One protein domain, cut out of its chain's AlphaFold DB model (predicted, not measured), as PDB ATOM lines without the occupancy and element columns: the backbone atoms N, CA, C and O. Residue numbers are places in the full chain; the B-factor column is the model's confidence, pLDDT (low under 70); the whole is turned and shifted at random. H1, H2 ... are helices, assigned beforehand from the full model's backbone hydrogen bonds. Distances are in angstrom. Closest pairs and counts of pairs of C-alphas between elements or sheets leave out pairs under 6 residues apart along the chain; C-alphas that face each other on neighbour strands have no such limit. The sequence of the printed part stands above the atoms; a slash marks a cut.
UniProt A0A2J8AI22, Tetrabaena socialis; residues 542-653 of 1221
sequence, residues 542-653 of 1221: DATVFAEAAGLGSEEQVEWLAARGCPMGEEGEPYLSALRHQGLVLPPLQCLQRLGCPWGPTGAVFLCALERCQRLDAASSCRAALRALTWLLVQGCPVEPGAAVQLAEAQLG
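AT A GLANCE: This is residues 542 to 653 of the 1221 residues of a protein of Tetrabaena socialis (UniProt A0A2J8AI22). A short solenoid of three helical hairpins, H1 with H2, H3 with H4 and H5 with H6, is stacked side by side, and H7 adds a last helix beside H5. H1, H3, H5 and H7 make one row running the same way; H2, H4 and H6 make a second, looser row running back. The printed part has 112 residues with seven named helices, H1 to H7 in order, no named strand, and class all helix. It is compact, with a radius of gyration of the C-alphas of 13.9 A, yet elongated, spanning 47 by 27 by 21 A.

IN THESE COORDINATES: Find C-alpha 543 at (209.696, 231.054, 191.445), where H1 begins and runs to 551. Read on to H2 at residues 555 to 563, H3 at 573 to 582, H4 at 586 to 594 and H5 at 604 to 613. H6, residues 619 to 634, is 22.9 A long; H7, residues 641 to 652, is 16.5 A long and ends at C-alpha 652, (235.039, 251.987, 207.497).

HOW THE PARTS SIT: Look first at the hairpin of H1 and H2, which touch at a shallow tilt of 23 degrees; their closest C-alphas, Ala 549 and Val 558, are 5.8 A apart. H1 touches H3, closest at Gly 551 and Ala 578, C-alphas 3.9 A apart. H3 touches H5 at 9 degrees, the same way, closest at the C-alphas of Leu 576 and Val 605, 6.0 A. H7 touches H5 with residues 644 to 648 alone, closest at the C-alphas of Leu 607 and Ala 644, 6.5 A. H2 and H4 only just touch, with 3 pairs of C-alphas within 8 A, the closest being Glu 555 and Cys 591 at 6.4 A; H4 and H6 are close but not clearly touching. Every O i to N i+4 pair is within hydrogen-bond range in H1, H2, H3, H4, H5 and H7, and 11 of 12 are in H6.

THE WHOLE: The C-alphas of Arg 564 and Gly 653, the two farthest apart, are 47.4 A apart. The printed part has no cut and no long link. Check the B-factor column: pLDDT is under 70 at residues 613 to 626, 628 and 640 to 653.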
ATOM      1  N   ASP A 542     208.040 226.803 189.623       90.25
ATOM      2  CA  ASP A 542     207.656 227.941 190.453       90.25
ATOM      3  C   ASP A 542     208.800 228.976 190.471       90.25
ATOM      4  O   ASP A 542     209.788 228.841 189.740       90.25
ATOM      5  N   ALA A 543     208.681 230.010 191.308       88.88
ATOM      6  CA  ALA A 543     209.696 231.054 191.445       88.88
ATOM      7  C   ALA A 543     211.085 230.521 191.850       88.88
ATOM      8  O   ALA A 543     212.099 231.133 191.508       88.88
ATOM      9  N   THR A 544     211.166 229.355 192.508       89.88
ATOM     10  CA  THR A 544     212.448 228.757 192.909       89.88
ATOM     11  C   THR A 544     213.266 228.305 191.702       89.88
ATOM     12  O   THR A 544     214.490 228.423 191.715       89.88
ATOM     13  N   VAL A 545     212.610 227.872 190.618       91.06
ATOM     14  CA  VAL A 545     213.270 227.477 189.360       91.06
ATOM     15  C   VAL A 545     213.942 228.683 188.704       91.06
ATOM     16  O   VAL A 545     215.089 228.594 188.262       91.06
ATOM     17  N   PHE A 546     213.248 229.824 188.674       91.12
ATOM     18  CA  PHE A 546     213.780 231.067 188.123       91.12
ATOM     19  C   PHE A 546     214.910 231.629 188.991       91.12
ATOM     20  O   PHE A 546     215.962 232.009 188.474       91.12
ATOM     21  N   ALA A 547     214.734 231.623 190.316       89.25
ATOM     22  CA  ALA A 547     215.754 232.068 191.258       89.25
ATOM     23  C   ALA A 547     217.012 231.182 191.217       89.25
ATOM     24  O   ALA A 547     218.124 231.709 191.267       89.25
ATOM     25  N   GLU A 548     216.881 229.862 191.068       88.62
ATOM     26  CA  GLU A 548     218.032 228.972 190.880       88.62
ATOM     27  C   GLU A 548     218.762 229.293 189.564       88.62
ATOM     28  O   GLU A 548     219.985 229.432 189.559       88.62
ATOM     29  N   ALA A 549     218.035 229.488 188.455       88.19
ATOM     30  CA  ALA A 549     218.631 229.859 187.166       88.19
ATOM     31  C   ALA A 549     219.379 231.203 187.237       88.19
ATOM     32  O   ALA A 549     220.488 231.333 186.710       88.19
ATOM     33  N   ALA A 550     218.805 232.179 187.946       86.88
ATOM     34  CA  ALA A 550     219.421 233.474 188.221       86.88
ATOM     35  C   ALA A 550     220.680 233.344 189.095       86.88
ATOM     36  O   ALA A 550     221.714 233.942 188.786       86.88
ATOM     37  N   GLY A 551     220.632 232.502 190.132       82.81
ATOM     38  CA  GLY A 551     221.774 232.144 190.980       82.81
ATOM     39  C   GLY A 551     222.897 231.456 190.212       82.81
ATOM     40  O   GLY A 551     224.078 231.699 190.453       82.81
ATOM     41  N   LEU A 552     222.547 230.648 189.218       79.62
ATOM     42  CA  LEU A 552     223.492 230.037 188.294       79.62
ATOM     43  C   LEU A 552     223.933 231.008 187.184       79.62
ATOM     44  O   LEU A 552     224.802 230.668 186.401       79.62
ATOM     45  N   GLY A 553     223.398 232.224 187.076       75.12
ATOM     46  CA  GLY A 553     223.923 233.260 186.175       75.12
ATOM     47  C   GLY A 553     223.937 232.908 184.676       75.12
ATOM     48  O   GLY A 553     224.699 233.526 183.922       75.12
ATOM     49  N   SER A 554     223.136 231.929 184.243       79.00
ATOM     50  CA  SER A 554     222.952 231.561 182.834       79.00
ATOM     51  C   SER A 554     221.874 232.449 182.212       79.00
ATOM     52  O   SER A 554     220.682 232.193 182.371       79.00
ATOM     53  N   GLU A 555     222.286 233.522 181.527       81.81
ATOM     54  CA  GLU A 555     221.351 234.488 180.927       81.81
ATOM     55  C   GLU A 555     220.386 233.809 179.948       81.81
ATOM     56  O   GLU A 555     219.206 234.134 179.942       81.81
ATOM     57  N   GLU A 556     220.861 232.826 179.178       83.81
ATOM     58  CA  GLU A 556     220.033 232.110 178.201       83.81
ATOM     59  C   GLU A 556     218.926 231.280 178.872       83.81
ATOM     60  O   GLU A 556     217.790 231.275 178.401       83.81
ATOM     61  N   GLN A 557     219.214 230.619 180.002       86.44
ATOM     62  CA  GLN A 557     218.192 229.880 180.755       86.44
ATOM     63  C   GLN A 557     217.172 230.824 181.396       86.44
ATOM     64  O   GLN A 557     215.976 230.542 181.352       86.44
ATOM     65  N   VAL A 558     217.623 231.948 181.956       88.31
ATOM     66  CA  VAL A 558     216.746 232.938 182.601       88.31
ATOM     67  C   VAL A 558     215.827 233.607 181.569       88.31
ATOM     68  O   VAL A 558     214.621 233.699 181.790       88.31
ATOM     69  N   GLU A 559     216.355 233.990 180.405       88.44
ATOM     70  CA  GLU A 559     215.567 234.531 179.288       88.44
ATOM     71  C   GLU A 559     214.575 233.494 178.740       88.44
ATOM     72  O   GLU A 559     213.417 233.819 178.480       88.44
ATOM     73  N   TRP A 560     214.994 232.229 178.613       90.44
ATOM     74  CA  TRP A 560     214.129 231.138 178.157       90.44
ATOM     75  C   TRP A 560     212.976 230.854 179.128       90.44
ATOM     76  O   TRP A 560     211.848 230.613 178.686       90.44
ATOM     77  N   LEU A 561     213.246 230.896 180.438       90.88
ATOM     78  CA  LEU A 561     212.241 230.740 181.491       90.88
ATOM     79  C   LEU A 561     211.274 231.932 181.507       90.88
ATOM     80  O   LEU A 561     210.060 231.722 181.531       90.88
ATOM     81  N   ALA A 562     211.792 233.161 181.413       89.06
ATOM     82  CA  ALA A 562     210.985 234.380 181.339       89.06
ATOM     83  C   ALA A 562     210.052 234.362 180.120       89.06
ATOM     84  O   ALA A 562     208.847 234.571 180.249       89.06
ATOM     85  N   ALA A 563     210.583 234.018 178.941       90.00
ATOM     86  CA  ALA A 563     209.824 233.955 177.693       90.00
ATOM     87  C   ALA A 563     208.694 232.910 177.711       90.00
ATOM     88  O   ALA A 563     207.747 233.015 176.932       90.00
ATOM     89  N   ARG A 564     208.773 231.897 178.585       89.12
ATOM     90  CA  ARG A 564     207.724 230.878 178.761       89.12
ATOM     91  C   ARG A 564     206.812 231.124 179.965       89.12
ATOM     92  O   ARG A 564     205.987 230.262 180.268       89.12
ATOM     93  N   GLY A 565     206.946 232.270 180.630       87.31
ATOM     94  CA  GLY A 565     206.098 232.652 181.758       87.31
ATOM     95  C   GLY A 565     206.405 231.897 183.049       87.31
ATOM     96  O   GLY A 565     205.491 231.603 183.817       87.31
ATOM     97  N   CYS A 566     207.669 231.533 183.292       88.31
ATOM     98  CA  CYS A 566     208.081 231.071 184.617       88.31
ATOM     99  C   CYS A 566     207.919 232.223 185.630       88.31
ATOM    100  O   CYS A 566     208.397 233.325 185.343       88.31
ATOM    101  N   PRO A 567     207.284 232.002 186.797       89.12
ATOM    102  CA  PRO A 567     207.173 233.029 187.829       89.12
ATOM    103  C   PRO A 567     208.560 233.518 188.260       89.12
ATOM    104  O   PRO A 567     209.450 232.699 188.480       89.12
ATOM    105  N   MET A 568     208.743 234.833 188.384       88.62
ATOM    106  CA  MET A 568     210.020 235.435 188.803       88.62
ATOM    107  C   MET A 568     210.133 235.602 190.328       88.62
ATOM    108  O   MET A 568     211.213 235.920 190.812       88.62
ATOM    109  N   GLY A 569     209.050 235.359 191.078       84.25
ATOM    110  CA  GLY A 569     208.941 235.734 192.494       84.25
ATOM    111  C   GLY A 569     208.610 237.219 192.656       84.25
ATOM    112  O   GLY A 569     208.742 237.981 191.701       84.25
ATOM    113  N   GLU A 570     208.137 237.618 193.836       81.19
ATOM    114  CA  GLU A 570     207.805 239.019 194.159       81.19
ATOM    115  C   GLU A 570     208.770 239.622 195.189       81.19
ATOM    116  O   GLU A 570     208.876 240.841 195.276       81.19
ATOM    117  N   GLU A 571     209.542 238.790 195.896       78.44
ATOM    118  CA  GLU A 571     210.402 239.173 197.025       78.44
ATOM    119  C   GLU A 571     211.868 239.402 196.605       78.44
ATOM    120  O   GLU A 571     212.775 239.483 197.436       78.44
ATOM    121  N   GLY A 572     212.140 239.506 195.300       83.12
ATOM    122  CA  GLY A 572     213.491 239.728 194.774       83.12
ATOM    123  C   GLY A 572     214.409 238.504 194.871       83.12
ATOM    124  O   GLY A 572     215.635 238.628 194.777       83.12
ATOM    125  N   GLU A 573     213.842 237.303 195.015       86.75
ATOM    126  CA  GLU A 573     214.564 236.033 195.118       86.75
ATOM    127  C   GLU A 573     215.597 235.809 193.995       86.75
ATOM    128  O   GLU A 573     216.690 235.317 194.306       86.75
ATOM    129  N   PRO A 574     215.350 236.196 192.722       88.62
ATOM    130  CA  PRO A 574     216.340 236.062 191.655       88.62
ATOM    131  C   PRO A 574     217.596 236.906 191.888       88.62
ATOM    132  O   PRO A 574     218.711 236.417 191.687       88.62
ATOM    133  N   TYR A 575     217.441 238.145 192.369       86.88
ATOM    134  CA  TYR A 575     218.565 239.025 192.701       86.88
ATOM    135  C   TYR A 575     219.343 238.491 193.904       86.88
ATOM    136  O   TYR A 575     220.570 238.409 193.860       86.88
ATOM    137  N   LEU A 576     218.642 238.064 194.957       86.75
ATOM    138  CA  LEU A 576     219.260 237.488 196.153       86.75
ATOM    139  C   LEU A 576     220.006 236.187 195.838       86.75
ATOM    140  O   LEU A 576     221.087 235.935 196.369       86.75
ATOM    141  N   SER A 577     219.452 235.346 194.967       85.81
ATOM    142  CA  SER A 577     220.110 234.126 194.502       85.81
ATOM    143  C   SER A 577     221.361 234.443 193.672       85.81
ATOM    144  O   SER A 577     222.437 233.916 193.964       85.81
ATOM    145  N   ALA A 578     221.271 235.374 192.715       85.94
ATOM    146  CA  ALA A 578     222.419 235.836 191.929       85.94
ATOM    147  C   ALA A 578     223.548 236.381 192.823       85.94
ATOM    148  O   ALA A 578     224.702 235.972 192.681       85.94
ATOM    149  N   LEU A 579     223.217 237.226 193.804       82.12
ATOM    150  CA  LEU A 579     224.178 237.785 194.760       82.12
ATOM    151  C   LEU A 579     224.788 236.720 195.688       82.12
ATOM    152  O   LEU A 579     225.976 236.796 196.005       82.12
ATOM    153  N   ARG A 580     224.016 235.707 196.109       79.56
ATOM    154  CA  ARG A 580     224.508 234.606 196.962       79.56
ATOM    155  C   ARG A 580     225.454 233.661 196.227       79.56
ATOM    156  O   ARG A 580     226.454 233.248 196.808       79.56
ATOM    157  N   HIS A 581     225.150 233.319 194.977       72.00
ATOM    158  CA  HIS A 581     225.880 232.290 194.233       72.00
ATOM    159  C   HIS A 581     226.986 232.844 193.323       72.00
ATOM    160  O   HIS A 581     228.029 232.202 193.187       72.00
ATOM    161  N   GLN A 582     226.794 234.023 192.718       70.75
ATOM    162  CA  GLN A 582     227.769 234.660 191.816       70.75
ATOM    163  C   GLN A 582     228.505 235.847 192.449       70.75
ATOM    164  O   GLN A 582     229.513 236.299 191.909       70.75
ATOM    165  N   GLY A 583     228.025 236.370 193.580       73.31
ATOM    166  CA  GLY A 583     228.561 237.592 194.175       73.31
ATOM    167  C   GLY A 583     228.170 238.842 193.380       73.31
ATOM    168  O   GLY A 583     227.082 238.935 192.821       73.31
ATOM    169  N   LEU A 584     229.068 239.827 193.325       71.06
ATOM    170  CA  LEU A 584     228.802 241.175 192.796       71.06
ATOM    171  C   LEU A 584     229.063 241.288 191.279       71.06
ATOM    172  O   LEU A 584     229.643 242.259 190.790       71.06
ATOM    173  N   VAL A 585     228.673 240.259 190.523       72.00
ATOM    174  CA  VAL A 585     228.870 240.171 189.068       72.00
ATOM    175  C   VAL A 585     227.701 240.851 188.345       72.00
ATOM    176  O   VAL A 585     226.548 240.478 188.528       72.00
ATOM    177  N   LEU A 586     227.992 241.853 187.508       73.81
ATOM    178  CA  LEU A 586     226.974 242.715 186.883       73.81
ATOM    179  C   LEU A 586     226.102 242.056 185.793       73.81
ATOM    180  O   LEU A 586     224.904 242.324 185.804       73.81
ATOM    181  N   PRO A 587     226.618 241.232 184.853       76.81
ATOM    182  CA  PRO A 587     225.800 240.719 183.745       76.81
ATOM    183  C   PRO A 587     224.524 239.952 184.155       76.81
ATOM    184  O   PRO A 587     223.468 240.260 183.602       76.81
ATOM    185  N   PRO A 588     224.537 239.048 185.161       75.88
ATOM    186  CA  PRO A 588     223.313 238.421 185.664       75.88
ATOM    187  C   PRO A 588     222.313 239.436 186.232       75.88
ATOM    188  O   PRO A 588     221.136 239.373 185.897       75.88
ATOM    189  N   LEU A 589     222.774 240.414 187.022       83.94
ATOM    190  CA  LEU A 589     221.909 241.450 187.606       83.94
ATOM    191  C   LEU A 589     221.300 242.352 186.522       83.94
ATOM    192  O   LEU A 589     220.121 242.685 186.573       83.94
ATOM    193  N   GLN A 590     222.083 242.696 185.496       84.25
ATOM    194  CA  GLN A 590     221.610 243.441 184.329       84.25
ATOM    195  C   GLN A 590     220.577 242.651 183.527       84.25
ATOM    196  O   GLN A 590     219.607 243.235 183.052       84.25
ATOM    197  N   CYS A 591     220.769 241.339 183.370       83.56
ATOM    198  CA  CYS A 591     219.805 240.476 182.696       83.56
ATOM    199  C   CYS A 591     218.466 240.441 183.445       83.56
ATOM    200  O   CYS A 591     217.430 240.683 182.831       83.56
ATOM    201  N   LEU A 592     218.493 240.255 184.769       88.75
ATOM    202  CA  LEU A 592     217.293 240.307 185.611       88.75
ATOM    203  C   LEU A 592     216.562 241.651 185.482       88.75
ATOM    204  O   LEU A 592     215.344 241.671 185.310       88.75
ATOM    205  N   GLN A 593     217.310 242.757 185.445       87.38
ATOM    206  CA  GLN A 593     216.731 244.088 185.267       87.38
ATOM    207  C   GLN A 593     216.115 244.280 183.876       87.38
ATOM    208  O   GLN A 593     215.013 244.809 183.764       87.38
ATOM    209  N   ARG A 594     216.777 243.816 182.803       88.69
ATOM    210  CA  ARG A 594     216.209 243.844 181.439       88.69
ATOM    211  C   ARG A 594     214.909 243.047 181.338       88.69
ATOM    212  O   ARG A 594     214.038 243.422 180.561       88.69
ATOM    213  N   LEU A 595     214.807 241.949 182.084       87.06
ATOM    214  CA  LEU A 595     213.627 241.087 182.120       87.06
ATOM    215  C   LEU A 595     212.516 241.622 183.032       87.06
ATOM    216  O   LEU A 595     211.439 241.036 183.062       87.06
ATOM    217  N   GLY A 596     212.757 242.728 183.745       86.38
ATOM    218  CA  GLY A 596     211.776 243.347 184.632       86.38
ATOM    219  C   GLY A 596     211.541 242.573 185.928       86.38
ATOM    220  O   GLY A 596     210.438 242.622 186.462       86.38
ATOM    221  N   CYS A 597     212.547 241.845 186.430       86.75
ATOM    222  CA  CYS A 597     212.420 241.130 187.701       86.75
ATOM    223  C   CYS A 597     212.166 242.125 188.851       86.75
ATOM    224  O   CYS A 597     212.873 243.137 188.928       86.75
ATOM    225  N   PRO A 598     211.214 241.855 189.761       86.50
ATOM    226  CA  PRO A 598     210.948 242.734 190.892       86.50
ATOM    227  C   PRO A 598     212.115 242.729 191.886       86.50
ATOM    228  O   PRO A 598     212.780 241.714 192.092       86.50
ATOM    229  N   TRP A 599     212.363 243.882 192.511       83.88
ATOM    230  CA  TRP A 599     213.414 244.044 193.522       83.88
ATOM    231  C   TRP A 599     213.065 243.408 194.870       83.88
ATOM    232  O   TRP A 599     213.973 243.151 195.656       83.88
ATOM    233  N   GLY A 600     211.781 243.163 195.138       83.12
ATOM    234  CA  GLY A 600     211.318 242.723 196.447       83.12
ATOM    235  C   GLY A 600     211.191 243.853 197.471       83.12
ATOM    236  O   GLY A 600     211.150 245.031 197.098       83.12
ATOM    237  N   PRO A 601     211.109 243.505 198.764       78.19
ATOM    238  CA  PRO A 601     210.935 244.460 199.844       78.19
ATOM    239  C   PRO A 601     212.122 245.425 199.916       78.19
ATOM    240  O   PRO A 601     213.282 245.055 199.692       78.19
ATOM    241  N   THR A 602     211.818 246.688 200.226       77.69
ATOM    242  CA  THR A 602     212.774 247.802 200.263       77.69
ATOM    243  C   THR A 602     214.045 247.428 201.026       77.69
ATOM    244  O   THR A 602     213.997 246.994 202.172       77.69
ATOM    245  N   GLY A 603     215.205 247.602 200.390       70.12
ATOM    246  CA  GLY A 603     216.516 247.396 201.004       70.12
ATOM    247  C   GLY A 603     217.063 245.966 200.964       70.12
ATOM    248  O   GLY A 603     218.279 245.817 201.078       70.12
ATOM    249  N   ALA A 604     216.254 244.925 200.737       79.62
ATOM    250  CA  ALA A 604     216.703 243.530 200.858       79.62
ATOM    251  C   ALA A 604     217.856 243.166 199.899       79.62
ATOM    252  O   ALA A 604     218.888 242.632 200.316       79.62
ATOM    253  N   VAL A 605     217.719 243.507 198.614       82.25
ATOM    254  CA  VAL A 605     218.744 243.243 197.586       82.25
ATOM    255  C   VAL A 605     220.018 244.049 197.843       82.25
ATOM    256  O   VAL A 605     221.127 243.523 197.720       82.25
ATOM    257  N   PHE A 606     219.872 245.312 198.248       81.19
ATOM    258  CA  PHE A 606     220.999 246.208 198.497       81.19
ATOM    259  C   PHE A 606     221.794 245.813 199.750       81.19
ATOM    260  O   PHE A 606     223.024 245.762 199.710       81.19
ATOM    261  N   LEU A 607     221.106 245.453 200.839       76.75
ATOM    262  CA  LEU A 607     221.728 244.936 202.060       76.75
ATOM    263  C   LEU A 607     222.450 243.614 201.796       76.75
ATOM    264  O   LEU A 607     223.601 243.457 202.198       76.75
ATOM    265  N   CYS A 608     221.836 242.696 201.042       78.75
ATOM    266  CA  CYS A 608     222.491 241.448 200.658       78.75
ATOM    267  C   CYS A 608     223.785 241.710 199.868       78.75
ATOM    268  O   CYS A 608     224.814 241.092 200.145       78.75
ATOM    269  N   ALA A 609     223.769 242.662 198.926       77.44
ATOM    270  CA  ALA A 609     224.960 243.067 198.184       77.44
ATOM    271  C   ALA A 609     226.048 243.654 199.106       77.44
ATOM    272  O   ALA A 609     227.214 243.271 198.986       77.44
ATOM    273  N   LEU A 610     225.673 244.514 200.061       73.69
ATOM    274  CA  LEU A 610     226.582 245.090 201.061       73.69
ATOM    275  C   LEU A 610     227.205 244.030 201.983       73.69
ATOM    276  O   LEU A 610     228.412 244.052 202.219       73.69
ATOM    277  N   GLU A 611     226.433 243.058 202.468       73.69
ATOM    278  CA  GLU A 611     226.967 241.970 203.294       73.69
ATOM    279  C   GLU A 611     227.978 241.092 202.543       73.69
ATOM    280  O   GLU A 611     228.874 240.498 203.146       73.69
ATOM    281  N   ARG A 612     227.845 240.952 201.219       72.56
ATOM    282  CA  ARG A 612     228.819 240.202 200.410       72.56
ATOM    283  C   ARG A 612     230.140 240.948 200.249       72.56
ATOM    284  O   ARG A 612     231.162 240.292 200.053       72.56
ATOM    285  N   CYS A 613     230.156 242.266 200.438       66.25
ATOM    286  CA  CYS A 613     231.390 243.044 200.504       66.25
ATOM    287  C   CYS A 613     232.242 242.711 201.742       66.25
ATOM    288  O   CYS A 613     233.458 242.846 201.677       66.25
ATOM    289  N   GLN A 614     231.636 242.225 202.836       57.66
ATOM    290  CA  GLN A 614     232.316 241.946 204.115       57.66
ATOM    291  C   GLN A 614     233.352 240.807 204.053       57.66
ATOM    292  O   GLN A 614     234.135 240.644 204.983       57.66
ATOM    293  N   ARG A 615     233.337 239.989 202.990       52.00
ATOM    294  CA  ARG A 615     234.202 238.804 202.809       52.00
ATOM    295  C   ARG A 615     235.307 239.007 201.760       52.00
ATOM    296  O   ARG A 615     235.827 238.032 201.226       52.00
ATOM    297  N   LEU A 616     235.597 240.253 201.380       55.59
ATOM    298  CA  LEU A 616     236.507 240.580 200.279       55.59
ATOM    299  C   LEU A 616     237.831 241.157 200.808       55.59
ATOM    300  O   LEU A 616     237.891 242.326 201.164       55.59
ATOM    301  N   ASP A 617     238.906 240.361 200.775       45.81
ATOM    302  CA  ASP A 617     240.233 240.762 201.286       45.81
ATOM    303  C   ASP A 617     241.135 241.443 200.228       45.81
ATOM    304  O   ASP A 617     242.202 241.971 200.541       45.81
ATOM    305  N   ALA A 618     240.731 241.441 198.950       50.44
ATOM    306  CA  ALA A 618     241.548 241.909 197.824       50.44
ATOM    307  C   ALA A 618     241.055 243.238 197.218       50.44
ATOM    308  O   ALA A 618     239.872 243.412 196.920       50.44
ATOM    309  N   ALA A 619     241.983 244.152 196.902       44.28
ATOM    310  CA  ALA A 619     241.688 245.480 196.339       44.28
ATOM    311  C   ALA A 619     240.920 245.461 194.991       44.28
ATOM    312  O   ALA A 619     240.193 246.403 194.661       44.28
ATOM    313  N   SER A 620     241.060 244.396 194.193       45.75
ATOM    314  CA  SER A 620     240.287 244.180 192.958       45.75
ATOM    315  C   SER A 620     238.809 243.892 193.242       45.75
ATOM    316  O   SER A 620     237.935 244.384 192.522       45.75
ATOM    317  N   SER A 621     238.530 243.161 194.319       51.06
ATOM    318  CA  SER A 621     237.190 242.794 194.769       51.06
ATOM    319  C   SER A 621     236.422 243.998 195.315       51.06
ATOM    320  O   SER A 621     235.249 244.169 194.987       51.06
ATOM    321  N   CYS A 622     237.097 244.915 196.017       53.19
ATOM    322  CA  CYS A 622     236.501 246.178 196.472       53.19
ATOM    323  C   CYS A 622     236.043 247.067 195.299       53.19
ATOM    324  O   CYS A 622     234.998 247.708 195.357       53.19
ATOM    325  N   ARG A 623     236.784 247.075 194.181       58.09
ATOM    326  CA  ARG A 623     236.413 247.844 192.978       58.09
ATOM    327  C   ARG A 623     235.199 247.254 192.257       58.09
ATOM    328  O   ARG A 623     234.388 248.010 191.723       58.09
ATOM    329  N   ALA A 624     235.091 245.928 192.205       59.25
ATOM    330  CA  ALA A 624     233.923 245.245 191.652       59.25
ATOM    331  C   ALA A 624     232.684 245.472 192.530       59.25
ATOM    332  O   ALA A 624     231.616 245.784 192.007       59.25
ATOM    333  N   ALA A 625     232.866 245.426 193.851       62.50
ATOM    334  CA  ALA A 625     231.822 245.700 194.824       62.50
ATOM    335  C   ALA A 625     231.245 247.113 194.693       62.50
ATOM    336  O   ALA A 625     230.036 247.267 194.538       62.50
ATOM    337  N   LEU A 626     232.107 248.135 194.641       64.12
ATOM    338  CA  LEU A 626     231.678 249.521 194.435       64.12
ATOM    339  C   LEU A 626     230.905 249.685 193.119       64.12
ATOM    340  O   LEU A 626     229.855 250.310 193.102       64.12
ATOM    341  N   ARG A 627     231.359 249.062 192.022       70.00
ATOM    342  CA  ARG A 627     230.644 249.115 190.733       70.00
ATOM    343  C   ARG A 627     229.251 248.495 190.801       70.00
ATOM    344  O   ARG A 627     228.331 249.051 190.213       70.00
ATOM    345  N   ALA A 628     229.107 247.357 191.474       69.00
ATOM    346  CA  ALA A 628     227.821 246.687 191.621       69.00
ATOM    347  C   ALA A 628     226.859 247.492 192.504       69.00
ATOM    348  O   ALA A 628     225.714 247.695 192.114       69.00
ATOM    349  N   LEU A 629     227.340 248.015 193.636       71.75
ATOM    350  CA  LEU A 629     226.546 248.847 194.544       71.75
ATOM    351  C   LEU A 629     226.105 250.156 193.878       71.75
ATOM    352  O   LEU A 629     224.923 250.485 193.908       71.75
ATOM    353  N   THR A 630     227.014 250.867 193.204       71.81
ATOM    354  CA  THR A 630     226.659 252.077 192.446       71.81
ATOM    355  C   THR A 630     225.672 251.761 191.327       71.81
ATOM    356  O   THR A 630     224.737 252.522 191.105       71.81
ATOM    357  N   TRP A 631     225.836 250.634 190.627       83.12
ATOM    358  CA  TRP A 631     224.903 250.237 189.576       83.12
ATOM    359  C   TRP A 631     223.498 249.954 190.129       83.12
ATOM    360  O   TRP A 631     222.539 250.466 189.561       83.12
ATOM    361  N   LEU A 632     223.371 249.222 191.245       79.19
ATOM    362  CA  LEU A 632     222.078 248.961 191.895       79.19
ATOM    363  C   LEU A 632     221.354 250.268 192.256       79.19
ATOM    364  O   LEU A 632     220.167 250.408 191.969       79.19
ATOM    365  N   LEU A 633     222.079 251.246 192.805       73.00
ATOM    366  CA  LEU A 633     221.528 252.566 193.135       73.00
ATOM    367  C   LEU A 633     221.077 253.334 191.887       73.00
ATOM    368  O   LEU A 633     219.972 253.866 191.858       73.00
ATOM    369  N   VAL A 634     221.895 253.350 190.830       76.94
ATOM    370  CA  VAL A 634     221.570 254.038 189.564       76.94
ATOM    371  C   VAL A 634     220.355 253.418 188.868       76.94
ATOM    372  O   VAL A 634     219.607 254.133 188.209       76.94
ATOM    373  N   GLN A 635     220.139 252.106 188.998       80.56
ATOM    374  CA  GLN A 635     218.952 251.437 188.450       80.56
ATOM    375  C   GLN A 635     217.690 251.614 189.310       80.56
ATOM    376  O   GLN A 635     216.638 251.091 188.945       80.56
ATOM    377  N   GLY A 636     217.777 252.339 190.430       74.44
ATOM    378  CA  GLY A 636     216.641 252.594 191.310       74.44
ATOM    379  C   GLY A 636     216.288 251.421 192.227       74.44
ATOM    380  O   GLY A 636     215.118 251.259 192.563       74.44
ATOM    381  N   CYS A 637     217.267 250.597 192.631       78.19
ATOM    382  CA  CYS A 637     217.055 249.597 193.680       78.19
ATOM    383  C   CYS A 637     216.555 250.301 194.958       78.19
ATOM    384  O   CYS A 637     217.207 251.245 195.409       78.19
ATOM    385  N   PRO A 638     215.437 249.867 195.563       76.12
ATOM    386  CA  PRO A 638     214.910 250.488 196.772       76.12
ATOM    387  C   PRO A 638     215.865 250.231 197.950       76.12
ATOM    388  O   PRO A 638     216.254 249.088 198.195       76.12
ATOM    389  N   VAL A 639     216.263 251.287 198.668       73.88
ATOM    390  CA  VAL A 639     217.223 251.232 199.787       73.88
ATOM    391  C   VAL A 639     216.631 251.907 201.016       73.88
ATOM    392  O   VAL A 639     216.082 252.999 200.904       73.88
ATOM    393  N   GLU A 640     216.793 251.290 202.189       69.38
ATOM    394  CA  GLU A 640     216.583 251.962 203.472       69.38
ATOM    395  C   GLU A 640     217.877 252.669 203.915       69.38
ATOM    396  O   GLU A 640     218.869 251.992 204.214       69.38
ATOM    397  N   PRO A 641     217.904 254.014 203.976       60.44
ATOM    398  CA  PRO A 641     219.127 254.761 204.271       60.44
ATOM    399  C   PRO A 641     219.719 254.428 205.649       60.44
ATOM    400  O   PRO A 641     220.931 254.296 205.777       60.44
ATOM    401  N   GLY A 642     218.876 254.226 206.670       61.47
ATOM    402  CA  GLY A 642     219.321 253.996 208.050       61.47
ATOM    403  C   GLY A 642     220.118 252.701 208.243       61.47
ATOM    404  O   GLY A 642     221.209 252.728 208.809       61.47
ATOM    405  N   ALA A 643     219.619 251.572 207.730       59.31
ATOM    406  CA  ALA A 643     220.295 250.277 207.843       59.31
ATOM    407  C   ALA A 643     221.541 250.182 206.942       59.31
ATOM    408  O   ALA A 643     222.553 249.598 207.333       59.31
ATOM    409  N   ALA A 644     221.496 250.786 205.748       59.50
ATOM    410  CA  ALA A 644     222.622 250.804 204.815       59.50
ATOM    411  C   ALA A 644     223.802 251.647 205.327       59.50
ATOM    412  O   ALA A 644     224.951 251.224 205.186       59.50
ATOM    413  N   VAL A 645     223.529 252.802 205.949       62.88
ATOM    414  CA  VAL A 645     224.552 253.682 206.537       62.88
ATOM    415  C   VAL A 645     225.210 253.023 207.748       62.88
ATOM    416  O   VAL A 645     226.431 252.925 207.769       62.88
ATOM    417  N   GLN A 646     224.441 252.452 208.685       61.62
ATOM    418  CA  GLN A 646     225.004 251.742 209.847       61.62
ATOM    419  C   GLN A 646     225.918 250.574 209.440       61.62
ATOM    420  O   GLN A 646     226.992 250.378 210.015       61.62
ATOM    421  N   LEU A 647     225.521 249.798 208.422       57.50
ATOM    422  CA  LEU A 647     226.325 248.676 207.938       57.50
ATOM    423  C   LEU A 647     227.596 249.147 207.214       57.50
ATOM    424  O   LEU A 647     228.635 248.499 207.345       57.50
ATOM    425  N   ALA A 648     227.520 250.252 206.463       57.75
ATOM    426  CA  ALA A 648     228.641 250.854 205.741       57.75
ATOM    427  C   ALA A 648     229.637 251.571 206.678       57.75
ATOM    428  O   ALA A 648     230.848 251.425 206.499       57.75
ATOM    429  N   GLU A 649     229.160 252.251 207.722       61.59
ATOM    430  CA  GLU A 649     229.982 252.835 208.794       61.59
ATOM    431  C   GLU A 649     230.737 251.753 209.579       61.59
ATOM    432  O   GLU A 649     231.938 251.884 209.821       61.59
ATOM    433  N   ALA A 650     230.092 250.616 209.868       57.47
ATOM    434  CA  ALA A 650     230.757 249.458 210.468       57.47
ATOM    435  C   ALA A 650     231.883 248.861 209.584       57.47
ATOM    436  O   ALA A 650     232.756 248.162 210.104       57.47
ATOM    437  N   GLN A 651     231.903 249.132 208.266       53.94
ATOM    438  CA  GLN A 651     232.980 248.696 207.358       53.94
ATOM    439  C   GLN A 651     234.169 249.670 207.285       53.94
ATOM    440  O   GLN A 651     235.293 249.216 207.055       53.94
ATOM    441  N   LEU A 652     233.962 250.977 207.497       52.28
ATOM    442  CA  LEU A 652     235.039 251.987 207.497       52.28
ATOM    443  C   LEU A 652     236.106 251.701 208.563       52.28
ATOM    444  O   LEU A 652     237.285 251.959 208.336       52.28
ATOM    445  N   GLY A 653     235.721 251.087 209.687       48.88
ATOM    446  CA  GLY A 653     236.659 250.653 210.727       48.88
ATOM    447  C   GLY A 653     237.595 249.503 210.316       48.88
ATOM    448  O   GLY A 653     238.551 249.223 211.035       48.88
TER     449      GLY A 653